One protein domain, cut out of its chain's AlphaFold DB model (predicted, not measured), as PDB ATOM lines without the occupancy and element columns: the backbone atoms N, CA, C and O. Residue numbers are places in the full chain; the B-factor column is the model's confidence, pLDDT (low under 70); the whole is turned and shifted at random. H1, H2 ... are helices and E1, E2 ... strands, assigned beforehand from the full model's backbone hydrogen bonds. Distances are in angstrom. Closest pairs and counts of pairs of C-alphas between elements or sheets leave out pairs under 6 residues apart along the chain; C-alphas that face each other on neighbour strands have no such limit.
ATOM      1  N   GLU A   7      -1.074  12.578 -11.872       83.56
ATOM      2  CA  GLU A   7       0.060  13.476 -12.125       83.56
ATOM      3  C   GLU A   7       0.990  12.957 -13.233       83.56
ATOM      4  O   GLU A   7       1.367  13.716 -14.126       83.56
ATOM      5  N   ASN A   8       1.301  11.656 -13.240       87.25
ATOM      6  CA  ASN A   8       2.115  11.040 -14.293       87.25
ATOM      7  C   ASN A   8       1.426  11.124 -15.661       87.25
ATOM      8  O   ASN A   8       2.080  11.341 -16.680       87.25
ATOM      9  N   LEU A   9       0.099  11.005 -15.688       84.94
ATOM     10  CA  LEU A   9      -0.677  11.110 -16.917       84.94
ATOM     11  C   LEU A   9      -0.752  12.547 -17.452       84.94
ATOM     12  O   LEU A   9      -0.635  12.769 -18.660       84.94
ATOM     13  N   ALA A  10      -0.900  13.526 -16.557       88.50
ATOM     14  CA  ALA A  10      -0.809  14.937 -16.918       88.50
ATOM     15  C   ALA A  10       0.576  15.254 -17.502       88.50
ATOM     16  O   ALA A  10       0.677  15.899 -18.546       88.50
ATOM     17  N   LYS A  11       1.643  14.712 -16.896       93.19
ATOM     18  CA  LYS A  11       3.005  14.884 -17.405       93.19
ATOM     19  C   LYS A  11       3.220  14.214 -18.762       93.19
ATOM     20  O   LYS A  11       3.834  14.813 -19.640       93.19
ATOM     21  N   ALA A  12       2.691  13.008 -18.962       91.88
ATOM     22  CA  ALA A  12       2.733  12.330 -20.256       91.88
ATOM     23  C   ALA A  12       2.014  13.142 -21.346       91.88
ATOM     24  O   ALA A  12       2.546  13.314 -22.439       91.88
ATOM     25  N   THR A  13       0.845  13.701 -21.026       93.19
ATOM     26  CA  THR A  13       0.099  14.591 -21.929       93.19
ATOM     27  C   THR A  13       0.923  15.824 -22.301       93.19
ATOM     28  O   THR A  13       1.034  16.147 -23.480       93.19
ATOM     29  N   GLU A  14       1.564  16.475 -21.325       95.44
ATOM     30  CA  GLU A  14       2.424  17.639 -21.570       95.44
ATOM     31  C   GLU A  14       3.597  17.303 -22.508       95.44
ATOM     32  O   GLU A  14       3.869  18.036 -23.458       95.44
ATOM     33  N   ILE A  15       4.270  16.171 -22.274       96.94
ATOM     34  CA  ILE A  15       5.381  15.701 -23.117       96.94
ATOM     35  C   ILE A  15       4.909  15.480 -24.559       96.94
ATOM     36  O   ILE A  15       5.586  15.879 -25.507       96.94
ATOM     37  N   LEU A  16       3.742  14.860 -24.741       96.69
ATOM     38  CA  LEU A  16       3.214  14.581 -26.072       96.69
ATOM     39  C   LEU A  16       2.707  15.837 -26.783       96.69
ATOM     40  O   LEU A  16       2.845  15.923 -27.999       96.69
ATOM     41  N   GLU A  17       2.199  16.835 -26.061       96.69
ATOM     42  CA  GLU A  17       1.885  18.152 -26.629       96.69
ATOM     43  C   GLU A  17       3.143  18.875 -27.125       96.69
ATOM     44  O   GLU A  17       3.156  19.434 -28.226       96.69
ATOM     45  N   GLN A  18       4.238  18.814 -26.363       97.56
ATOM     46  CA  GLN A  18       5.523  19.368 -26.797       97.56
ATOM     47  C   GLN A  18       6.051  18.642 -28.043       97.56
ATOM     48  O   GLN A  18       6.461  19.290 -29.009       97.56
ATOM     49  N   ALA A  19       5.989  17.308 -28.060       97.81
ATOM     50  CA  ALA A  19       6.367  16.510 -29.224       97.81
ATOM     51  C   ALA A  19       5.488  16.830 -30.444       97.81
ATOM     52  O   ALA A  19       6.008  17.025 -31.542       97.81
ATOM     53  N   ARG A  20       4.168  16.962 -30.252       97.12
ATOM     54  CA  ARG A  20       3.219  17.365 -31.298       97.12
ATOM     55  C   ARG A  20       3.641  18.683 -31.939       97.12
ATOM     56  O   ARG A  20       3.699  18.759 -33.163       97.12
ATOM     57  N   ALA A  21       3.964  19.696 -31.136       97.00
ATOM     58  CA  ALA A  21       4.391  20.996 -31.644       97.00
ATOM     59  C   ALA A  21       5.685  20.900 -32.473       97.00
ATOM     60  O   ALA A  21       5.766  21.472 -33.559       97.00
ATOM     61  N   GLN A  22       6.675  20.137 -31.999       98.12
ATOM     62  CA  GLN A  22       7.944  19.942 -32.712       98.12
ATOM     63  C   GLN A  22       7.761  19.201 -34.044       98.12
ATOM     64  O   GLN A  22       8.353  19.581 -35.051       98.12
ATOM     65  N   LEU A  23       6.909  18.174 -34.071       97.69
ATOM     66  CA  LEU A  23       6.619  17.396 -35.277       97.69
ATOM     67  C   LEU A  23       5.802  18.203 -36.297       97.69
ATOM     68  O   LEU A  23       6.076  18.156 -37.496       97.69
ATOM     69  N   GLN A  24       4.840  19.003 -35.832       95.81
ATOM     70  CA  GLN A  24       4.087  19.913 -36.697       95.81
ATOM     71  C   GLN A  24       4.980  21.006 -37.298       95.81
ATOM     72  O   GLN A  24       4.808  21.354 -38.464       95.81
ATOM     73  N   ALA A  25       5.978  21.497 -36.554       97.25
ATOM     74  CA  ALA A  25       6.934  22.487 -37.053       97.25
ATOM     75  C   ALA A  25       7.796  21.975 -38.224       97.25
ATOM     76  O   ALA A  25       8.261  22.780 -39.029       97.25
ATOM     77  N   ILE A  26       7.979  20.655 -38.352       97.56
ATOM     78  CA  ILE A  26       8.679  20.025 -39.487       97.56
ATOM     79  C   ILE A  26       7.723  19.497 -40.572       97.56
ATOM     80  O   ILE A  26       8.151  18.774 -41.469       97.56
ATOM     81  N   GLY A  27       6.436  19.859 -40.512       94.88
ATOM     82  CA  GLY A  27       5.450  19.558 -41.551       94.88
ATOM     83  C   GLY A  27       4.723  18.220 -41.407       94.88
ATOM     84  O   GLY A  27       4.115  17.764 -42.374       94.88
ATOM     85  N   LEU A  28       4.764  17.575 -40.236       97.31
ATOM     86  CA  LEU A  28       4.003  16.347 -39.988       97.31
ATOM     87  C   LEU A  28       2.606  16.645 -39.433       97.31
ATOM     88  O   LEU A  28       2.410  17.532 -38.602       97.31
ATOM     89  N   HIS A  29       1.632  15.836 -39.839       95.62
ATOM     90  CA  HIS A  29       0.290  15.861 -39.275       95.62
ATOM     91  C   HIS A  29       0.257  15.015 -38.011       95.62
ATOM     92  O   HIS A  29       0.716  13.874 -38.006       95.62
ATOM     93  N   CYS A  30      -0.283  15.580 -36.936       94.88
ATOM     94  CA  CYS A  30      -0.276  14.953 -35.625       94.88
ATOM     95  C   CYS A  30      -1.664  15.005 -34.989       94.88
ATOM     96  O   CYS A  30      -2.344  16.026 -35.096       94.88
ATOM     97  N   MET A  31      -2.046  13.942 -34.288       92.94
ATOM     98  CA  MET A  31      -3.296  13.856 -33.539       92.94
ATOM     99  C   MET A  31      -3.018  13.249 -32.170       92.94
ATOM    100  O   MET A  31      -2.612  12.091 -32.067       92.94
ATOM    101  N   LEU A  32      -3.213  14.049 -31.125       92.25
ATOM    102  CA  LEU A  32      -3.168  13.573 -29.751       92.25
ATOM    103  C   LEU A  32      -4.549  13.035 -29.385       92.25
ATOM    104  O   LEU A  32      -5.552  13.710 -29.601       92.25
ATOM    105  N   SER A  33      -4.596  11.829 -28.838       89.12
ATOM    106  CA  SER A  33      -5.837  11.193 -28.417       89.12
ATOM    107  C   SER A  33      -5.702  10.604 -27.023       89.12
ATOM    108  O   SER A  33      -4.633  10.132 -26.626       89.12
ATOM    109  N   SER A  34      -6.797  10.635 -26.274       87.25
ATOM    110  CA  SER A  34      -6.933   9.934 -25.006       87.25
ATOM    111  C   SER A  34      -8.049   8.903 -25.120       87.25
ATOM    112  O   SER A  34      -9.074   9.129 -25.761       87.25
ATOM    113  N   THR A  35      -7.838   7.738 -24.519       82.19
ATOM    114  CA  THR A  35      -8.787   6.625 -24.558       82.19
ATOM    115  C   THR A  35      -8.952   6.087 -23.151       82.19
ATOM    116  O   THR A  35      -7.988   5.649 -22.525       82.19
ATOM    117  N   SER A  36     -10.178   6.143 -22.639       77.88
ATOM    118  CA  SER A  36     -10.529   5.530 -21.362       77.88
ATOM    119  C   SER A  36     -11.005   4.105 -21.617       77.88
ATOM    120  O   SER A  36     -12.015   3.893 -22.284       77.88
ATOM    121  N   LEU A  37     -10.252   3.133 -21.111       71.88
ATOM    122  CA  LEU A  37     -10.575   1.711 -21.165       71.88
ATOM    123  C   LEU A  37     -10.874   1.200 -19.747       71.88
ATOM    124  O   LEU A  37     -10.424   1.812 -18.773       71.88
ATOM    125  N   PRO A  38     -11.560   0.052 -19.585       70.19
ATOM    126  CA  PRO A  38     -11.752  -0.564 -18.269       70.19
ATOM    127  C   PRO A  38     -10.443  -0.802 -17.498       70.19
ATOM    128  O   PRO A  38     -10.439  -0.816 -16.272       70.19
ATOM    129  N   GLN A  39      -9.329  -0.985 -18.214       76.50
ATOM    130  CA  GLN A  39      -7.994  -1.198 -17.656       76.50
ATOM    131  C   GLN A  39      -7.290   0.107 -17.242       76.50
ATOM    132  O   GLN A  39      -6.266   0.048 -16.565       76.50
ATOM    133  N   GLY A  40      -7.808   1.272 -17.639       71.12
ATOM    134  CA  GLY A  40      -7.237   2.578 -17.317       71.12
ATOM    135  C   GLY A  40      -7.326   3.591 -18.458       71.12
ATOM    136  O   GLY A  40      -7.827   3.313 -19.546       71.12
ATOM    137  N   LEU A  41      -6.828   4.797 -18.190       80.44
ATOM    138  CA  LEU A  41      -6.724   5.869 -19.174       80.44
ATOM    139  C   LEU A  41      -5.379   5.772 -19.902       80.44
ATOM    140  O   LEU A  41      -4.326   5.761 -19.268       80.44
ATOM    141  N   SER A  42      -5.420   5.736 -21.229       84.25
ATOM    142  CA  SER A  42      -4.243   5.821 -22.092       84.25
ATOM    143  C   SER A  42      -4.261   7.112 -22.897       84.25
ATOM    144  O   SER A  42      -5.324   7.627 -23.236       84.25
ATOM    145  N   VAL A  43      -3.082   7.609 -23.251       89.56
ATOM    146  CA  VAL A  43      -2.913   8.752 -24.152       89.56
ATOM    147  C   VAL A  43      -1.904   8.361 -25.227       89.56
ATOM    148  O   VAL A  43      -0.923   7.677 -24.939       89.56
ATOM    149  N   SER A  44      -2.160   8.758 -26.471       90.88
ATOM    150  CA  SER A  44      -1.334   8.404 -27.622       90.88
ATOM    151  C   SER A  44      -1.244   9.553 -28.623       90.88
ATOM    152  O   SER A  44      -2.190  10.322 -28.789       90.88
ATOM    153  N   LEU A  45      -0.094   9.672 -29.290       94.62
ATOM    154  CA  LEU A  45       0.149  10.647 -30.349       94.62
ATOM    155  C   LEU A  45       0.312   9.910 -31.680       94.62
ATOM    156  O   LEU A  45       1.277   9.173 -31.872       94.62
ATOM    157  N   HIS A  46      -0.616  10.133 -32.603       94.06
ATOM    158  CA  HIS A  46      -0.505   9.677 -33.982       94.06
ATOM    159  C   HIS A  46       0.239  10.722 -34.810       94.06
ATOM    160  O   HIS A  46      -0.007  11.916 -34.654       94.06
ATOM    161  N   VAL A  47       1.131  10.272 -35.693       94.12
ATOM    162  CA  VAL A  47       1.975  11.127 -36.539       94.12
ATOM    163  C   VAL A  47       1.978  10.559 -37.952       94.12
ATOM    164  O   VAL A  47       2.217   9.365 -38.131       94.12
ATOM    165  N   ALA A  48       1.715  11.389 -38.957       93.50
ATOM    166  CA  ALA A  48       1.670  10.962 -40.348       93.50
ATOM    167  C   ALA A  48       2.062  12.079 -41.326       93.50
ATOM    168  O   ALA A  48       2.098  13.260 -40.985       93.50
ATOM    169  N   GLN A  49       2.329  11.689 -42.574       94.06
ATOM    170  CA  GLN A  49       2.637  12.620 -43.665       94.06
ATOM    171  C   GLN A  49       1.409  13.377 -44.185       94.06
ATOM    172  O   GLN A  49       1.564  14.413 -44.819       94.06
ATOM    173  N   THR A  50       0.198  12.870 -43.947       91.50
ATOM    174  CA  THR A  50      -1.050  13.488 -44.410       91.50
ATOM    175  C   THR A  50      -2.093  13.500 -43.302       91.50
ATOM    176  O   THR A  50      -2.091  12.648 -42.411       91.50
ATOM    177  N   GLU A  51      -3.014  14.459 -43.380       88.25
ATOM    178  CA  GLU A  51      -4.140  14.578 -42.450       88.25
ATOM    179  C   GLU A  51      -5.026  13.325 -42.469       88.25
ATOM    180  O   GLU A  51      -5.352  12.771 -41.424       88.25
ATOM    181  N   LEU A  52      -5.319  12.786 -43.655       86.19
ATOM    182  CA  LEU A  52      -6.106  11.559 -43.773       86.19
ATOM    183  C   LEU A  52      -5.423  10.362 -43.090       86.19
ATOM    184  O   LEU A  52      -6.091   9.556 -42.449       86.19
ATOM    185  N   ALA A  53      -4.095  10.253 -43.186       86.31
ATOM    186  CA  ALA A  53      -3.358   9.159 -42.562       86.31
ATOM    187  C   ALA A  53      -3.341   9.259 -41.027       86.31
ATOM    188  O   ALA A  53      -3.400   8.228 -40.357       86.31
ATOM    189  N   VAL A  54      -3.307  10.471 -40.454       90.75
ATOM    190  CA  VAL A  54      -3.372  10.629 -38.992       90.75
ATOM    191  C   VAL A  54      -4.768  10.311 -38.448       90.75
ATOM    192  O   VAL A  54      -4.879   9.629 -37.430       90.75
ATOM    193  N   VAL A  55      -5.823  10.713 -39.168       86.44
ATOM    194  CA  VAL A  55      -7.214  10.349 -38.850       86.44
ATOM    195  C   VAL A  55      -7.398   8.836 -38.940       86.44
ATOM    196  O   VAL A  55      -7.915   8.221 -38.010       86.44
ATOM    197  N   ALA A  56      -6.899   8.213 -40.011       82.12
ATOM    198  CA  ALA A  56      -6.950   6.766 -40.185       82.12
ATOM    199  C   ALA A  56      -6.258   6.014 -39.039       82.12
ATOM    200  O   ALA A  56      -6.804   5.039 -38.534       82.12
ATOM    201  N   ALA A  57      -5.092   6.480 -38.585       84.25
ATOM    202  CA  ALA A  57      -4.383   5.875 -37.459       84.25
ATOM    203  C   ALA A  57      -5.158   5.993 -36.132       84.25
ATOM    204  O   ALA A  57      -5.176   5.038 -35.355       84.25
ATOM    205  N   HIS A  58      -5.815   7.129 -35.888       85.75
ATOM    206  CA  HIS A  58      -6.650   7.330 -34.703       85.75
ATOM    207  C   HIS A  58      -7.909   6.461 -34.715       85.75
ATOM    208  O   HIS A  58      -8.218   5.778 -33.742       85.75
ATOM    209  N   VAL A  59      -8.612   6.408 -35.845       81.75
ATOM    210  CA  VAL A  59      -9.762   5.511 -35.984       81.75
ATOM    211  C   VAL A  59      -9.318   4.055 -35.868       81.75
ATOM    212  O   VAL A  59     -10.012   3.262 -35.242       81.75
ATOM    213  N   ALA A  60      -8.140   3.694 -36.386       76.75
ATOM    214  CA  ALA A  60      -7.621   2.330 -36.303       76.75
ATOM    215  C   ALA A  60      -7.280   1.948 -34.862       76.75
ATOM    216  O   ALA A  60      -7.469   0.795 -34.486       76.75
ATOM    217  N   SER A  61      -6.804   2.890 -34.041       75.56
ATOM    218  CA  SER A  61      -6.536   2.626 -32.626       75.56
ATOM    219  C   SER A  61      -7.830   2.451 -31.822       75.56
ATOM    220  O   SER A  61      -7.913   1.529 -31.011       75.56
ATOM    221  N   GLY A  62      -8.871   3.241 -32.106       72.38
ATOM    222  CA  GLY A  62     -10.194   3.079 -31.491       72.38
ATOM    223  C   GLY A  62     -10.924   1.811 -31.952       72.38
ATOM    224  O   GLY A  62     -11.397   1.009 -31.143       72.38
ATOM    225  N   GLN A  63     -10.976   1.579 -33.262       66.62
ATOM    226  CA  GLN A  63     -11.638   0.419 -33.842       66.62
ATOM    227  C   GLN A  63     -10.855  -0.876 -33.680       66.62
ATOM    228  O   GLN A  63     -11.478  -1.916 -33.538       66.62
ATOM    229  N   GLY A  64      -9.526  -0.857 -33.633       58.59
ATOM    230  CA  GLY A  64      -8.740  -2.041 -33.288       58.59
ATOM    231  C   GLY A  64      -9.127  -2.598 -31.914       58.59
ATOM    232  O   GLY A  64      -9.162  -3.812 -31.738       58.59
ATOM    233  N   GLY A  65      -9.510  -1.727 -30.972       55.69
ATOM    234  CA  GLY A  65     -10.069  -2.128 -29.678       55.69
ATOM    235  C   GLY A  65     -11.509  -2.656 -29.743       55.69
ATOM    236  O   GLY A  65     -11.853  -3.567 -28.995       55.69
ATOM    237  N   SER A  66     -12.345  -2.119 -30.638       55.47
ATOM    238  CA  SER A  66     -13.777  -2.463 -30.751       55.47
ATOM    239  C   SER A  66     -14.068  -3.640 -31.706       55.47
ATOM    240  O   SER A  66     -14.959  -4.453 -31.469       55.47
ATOM    241  N   LEU A  67     -13.289  -3.771 -32.781       55.72
ATOM    242  CA  LEU A  67     -13.528  -4.656 -33.926       55.72
ATOM    243  C   LEU A  67     -12.596  -5.869 -33.981       55.72
ATOM    244  O   LEU A  67     -12.762  -6.682 -34.891       55.72
ATOM    245  N   ALA A  68     -11.685  -6.051 -33.011       52.69
ATOM    246  CA  ALA A  68     -10.815  -7.235 -32.897       52.69
ATOM    247  C   ALA A  68     -11.574  -8.581 -32.964       52.69
ATOM    248  O   ALA A  68     -10.968  -9.632 -33.173       52.69
ATOM    249  N   HIS A  69     -12.899  -8.555 -32.798       48.19
ATOM    250  CA  HIS A  69     -13.781  -9.718 -32.816       48.19
ATOM    251  C   HIS A  69     -14.821  -9.730 -33.952       48.19
ATOM    252  O   HIS A  69     -15.692 -10.596 -33.951       48.19
ATOM    253  N   THR A  70     -14.773  -8.809 -34.920       59.19
ATOM    254  CA  THR A  70     -15.835  -8.673 -35.941       59.19
ATOM    255  C   THR A  70     -15.348  -8.977 -37.361       59.19
ATOM    256  O   THR A  70     -14.250  -8.591 -37.750       59.19
ATOM    257  N   ALA A  71     -16.182  -9.670 -38.147       53.34
ATOM    258  CA  ALA A  71     -15.843 -10.153 -39.490       53.34
ATOM    259  C   ALA A  71     -15.834  -9.059 -40.585       53.34
ATOM    260  O   ALA A  71     -15.204  -9.254 -41.619       53.34
ATOM    261  N   ASP A  72     -16.477  -7.905 -40.355       64.75
ATOM    262  CA  ASP A  72     -16.639  -6.811 -41.337       64.75
ATOM    263  C   ASP A  72     -15.796  -5.558 -41.022       64.75
ATOM    264  O   ASP A  72     -16.077  -4.452 -41.500       64.75
ATOM    265  N   GLY A  73     -14.732  -5.713 -40.227       61.81
ATOM    266  CA  GLY A  73     -13.993  -4.585 -39.652       61.81
ATOM    267  C   GLY A  73     -13.475  -3.550 -40.663       61.81
ATOM    268  O   GLY A  73     -13.430  -2.362 -40.362       61.81
ATOM    269  N   GLN A  74     -13.169  -3.960 -41.898       65.69
ATOM    270  CA  GLN A  74     -12.661  -3.056 -42.933       65.69
ATOM    271  C   GLN A  74     -13.698  -2.032 -43.427       65.69
ATOM    272  O   GLN A  74     -13.342  -0.879 -43.666       65.69
ATOM    273  N   ARG A  75     -14.973  -2.413 -43.599       71.56
ATOM    274  CA  ARG A  75     -16.010  -1.468 -44.066       71.56
ATOM    275  C   ARG A  75     -16.360  -0.454 -42.983       71.56
ATOM    276  O   ARG A  75     -16.487   0.730 -43.281       71.56
ATOM    277  N   HIS A  76     -16.452  -0.918 -41.739       67.56
ATOM    278  CA  HIS A  76     -16.654  -0.051 -40.580       67.56
ATOM    279  C   HIS A  76     -15.497   0.931 -40.396       67.56
ATOM    280  O   HIS A  76     -15.730   2.097 -40.092       67.56
ATOM    281  N   PHE A  77     -14.262   0.497 -40.644       68.25
ATOM    282  CA  PHE A  77     -13.088   1.363 -40.588       68.25
ATOM    283  C   PHE A  77     -13.142   2.514 -41.580       68.25
ATOM    284  O   PHE A  77     -12.935   3.663 -41.201       68.25
ATOM    285  N   VAL A  78     -13.474   2.231 -42.837       73.19
ATOM    286  CA  VAL A  78     -13.545   3.274 -43.866       73.19
ATOM    287  C   VAL A  78     -14.616   4.325 -43.544       73.19
ATOM    288  O   VAL A  78     -14.362   5.507 -43.765       73.19
ATOM    289  N   SER A  79     -15.772   3.920 -43.002       78.94
ATOM    290  CA  SER A  79     -16.843   4.859 -42.628       78.94
ATOM    291  C   SER A  79     -16.409   5.803 -41.509       78.94
ATOM    292  O   SER A  79     -16.460   7.014 -41.688       78.94
ATOM    293  N   GLU A  80     -15.891   5.269 -40.399       78.31
ATOM    294  CA  GLU A  80     -15.489   6.105 -39.258       78.31
ATOM    295  C   GLU A  80     -14.338   7.060 -39.607       78.31
ATOM    296  O   GLU A  80     -14.289   8.185 -39.112       78.31
ATOM    297  N   VAL A  81     -13.408   6.648 -40.482       72.75
ATOM    298  CA  VAL A  81     -12.362   7.553 -40.990       72.75
ATOM    299  C   VAL A  81     -12.971   8.723 -41.757       72.75
ATOM    300  O   VAL A  81     -12.523   9.857 -41.584       72.75
ATOM    301  N   ALA A  82     -13.969   8.462 -42.604       77.25
ATOM    302  CA  ALA A  82     -14.633   9.502 -43.378       77.25
ATOM    303  C   ALA A  82     -15.421  10.467 -42.479       77.25
ATOM    304  O   ALA A  82     -15.293  11.681 -42.647       77.25
ATOM    305  N   ASP A  83     -16.166   9.938 -41.508       81.19
ATOM    306  CA  ASP A  83     -16.976  10.735 -40.582       81.19
ATOM    307  C   ASP A  83     -16.087  11.636 -39.707       81.19
ATOM    308  O   ASP A  83     -16.276  12.853 -39.665       81.19
ATOM    309  N   MET A  84     -15.017  11.084 -39.122       77.56
ATOM    310  CA  MET A  84     -14.068  11.854 -38.310       77.56
ATOM    311  C   MET A  84     -13.339  12.938 -39.121       77.56
ATOM    312  O   MET A  84     -13.102  14.047 -38.634       77.56
ATOM    313  N   ALA A  85     -12.969  12.647 -40.374       74.12
ATOM    314  CA  ALA A  85     -12.354  13.643 -41.250       74.12
ATOM    315  C   ALA A  85     -13.321  14.796 -41.578       74.12
ATOM    316  O   ALA A  85     -12.891  15.951 -41.661       74.12
ATOM    317  N   ALA A  86     -14.613  14.503 -41.745       81.62
ATOM    318  CA  ALA A  86     -15.636  15.515 -41.982       81.62
ATOM    319  C   ALA A  86     -15.839  16.421 -40.757       81.62
ATOM    320  O   ALA A  86     -15.864  17.646 -40.907       81.62
ATOM    321  N   ASP A  87     -15.899  15.846 -39.554       78.25
ATOM    322  CA  ASP A  87     -16.054  16.600 -38.305       78.25
ATOM    323  C   ASP A  87     -14.887  17.569 -38.070       78.25
ATOM    324  O   ASP A  87     -15.096  18.753 -37.796       78.25
ATOM    325  N   LEU A  88     -13.649  17.112 -38.284       72.44
ATOM    326  CA  LEU A  88     -12.460  17.965 -38.177       72.44
ATOM    327  C   LEU A  88     -12.478  19.130 -39.176       72.44
ATOM    328  O   LEU A  88     -12.091  20.253 -38.834       72.44
ATOM    329  N   ALA A  89     -12.939  18.887 -40.405       75.88
ATOM    330  CA  ALA A  89     -13.065  19.933 -41.413       75.88
ATOM    331  C   ALA A  89     -14.115  20.987 -41.015       75.88
ATOM    332  O   ALA A  89     -13.875  22.187 -41.185       75.88
ATOM    333  N   ILE A  90     -15.247  20.556 -40.446       81.06
ATOM    334  CA  ILE A  90     -16.295  21.446 -39.925       81.06
ATOM    335  C   ILE A  90     -15.757  22.291 -38.767       81.06
ATOM    336  O   ILE A  90     -15.939  23.510 -38.762       81.06
ATOM    337  N   ASP A  91     -15.061  21.678 -37.810       72.62
ATOM    338  CA  ASP A  91     -14.489  22.377 -36.658       72.62
ATOM    339  C   ASP A  91     -13.433  23.405 -37.062       72.62
ATOM    340  O   ASP A  91     -13.378  24.501 -36.499       72.62
ATOM    341  N   LYS A  92     -12.621  23.092 -38.076       69.38
ATOM    342  CA  LYS A  92     -11.650  24.034 -38.635       69.38
ATOM    343  C   LYS A  92     -12.326  25.220 -39.323       69.38
ATOM    344  O   LYS A  92     -11.820  26.327 -39.209       69.38
ATOM    345  N   ALA A  93     -13.456  25.011 -40.001       68.44
ATOM    346  CA  ALA A  93     -14.208  26.081 -40.663       68.44
ATOM    347  C   ALA A  93     -14.969  27.000 -39.686       68.44
ATOM    348  O   ALA A  93     -15.376  28.097 -40.063       68.44
ATOM    349  N   ARG A  94     -15.187  26.554 -38.441       68.75
ATOM    350  CA  ARG A  94     -15.823  27.341 -37.370       68.75
ATOM    351  C   ARG A  94     -14.849  28.246 -36.604       68.75
ATOM    352  O   ARG A  94     -15.318  29.056 -35.804       68.75
ATOM    353  N   ARG A  95     -13.540  28.081 -36.795       48.34
ATOM    354  CA  ARG A  95     -12.474  28.879 -36.169       48.34
ATOM    355  C   ARG A  95     -11.941  29.924 -37.137       48.34
ATOM    356  O   ARG A  95     -11.548  30.997 -36.633       48.34
TER     357      ARG A  95
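What this domain is: This is residues 7 to 95 of the 95 residues of an uncharacterized protein of Polaromonas naphthalenivorans (strain CJ2) (UniProt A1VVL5). A hairpin of two long antiparallel strands, E1 and E2, forms the middle of this model, with helix H1 on one face and helix H2 on the other. The last helix, H3, packs on H2 at a steep tilt, clear of the strands, and its final turns stick out with the tail as residues 89 to 95. The printed part has 89 residues, with three named helices and two named strands in the order H1, E1, E2, H2, H3 along the chain; the sheet has the order E1 - E2, all antiparallel. The class is mixed, helices and strands. The whole is only just compact, close to loose, with a radius of gyration of the C-alphas of 14.3 A and spans of 38 by 34 by 24 A.

Where its parts are: The printed part begins with H1, residues 7 to 25, which runs 27.4 A from C-alpha 7 at (0.060, 13.476, -12.125) to C-alpha 25 at (6.934, 22.487, -37.053). Strand E1 follows as residues 29 to 37 and is 25.4 A long. Strand E2, residues 40 to 48, is 26.1 A long and ends with C-alpha 48 at (1.670, 10.962, -40.348). H2 takes residues 51 to 67 and measures 23.0 A, with a kink of 31 degrees near residue 61. H3, the longest helix with 21 residues, spans residues 73 to 93 and measures 30.7 A; it ends with C-alpha 93 at (-14.208, 26.081, -40.663).

How they stand to each other: E1 and E2 form a hairpin and are antiparallel neighbours, with 163 degrees between their N-to-C directions. C-alphas that face each other run from 29 and 48, 5.2 A apart, to 37 and 40, also 5.2 A apart. Near one end N 29 and O 48 are within hydrogen-bond range at 2.9 A, and farther along N 33 and O 44 are within it at 2.8 A. H1 comes near both strands: the closest C-alphas of H1 and E1 are those of Arg 20 and Cys 30, 6.1 A apart, and the closest of H1 and E2 are those of Leu 16 and Leu 45, 6.6 A apart. H2 also comes near both: its closest C-alphas to E1 are those of Glu 51 and His 29, 5.6 A apart, and to E2 those of Val 54 and Ala 48, 5.2 A apart. H1 touches no helix, and it is apart from H2 and from H3. H2 and H3 touch, with 12 pairs of C-alphas within 8 A, the closest being those of Ala 56 and Val 81 at 5.5 A. Their lines stand at a steep tilt of 46 degrees, and they run opposite ways. H3 is apart from both E1 and E2. In H1 and H3 every O i to N i+4 pair is within hydrogen-bond range; in H2 it is 12 of 13.

The domain as a whole: The two C-alphas farthest apart are those of Ala 25 and Ala 71, at 39.9 A, and the first and last printed C-alphas, of Glu 7 and Arg 95, are 31.2 A apart. The printed part has no cut, and it ends at residue 95, the chain's last residue. The four links, H1 to E1, E1 to E2, E2 to H2 and H2 to H3, are each tight. Residues 89 to 95, of which 89 to 93 belong to H3, stand free. The mean pLDDT of the printed part is 81.1; it is 94 in H1 and 74 in H3. It is under 70 in 18 residues, namely 63 to 74, 76 to 77 and 92 to 95.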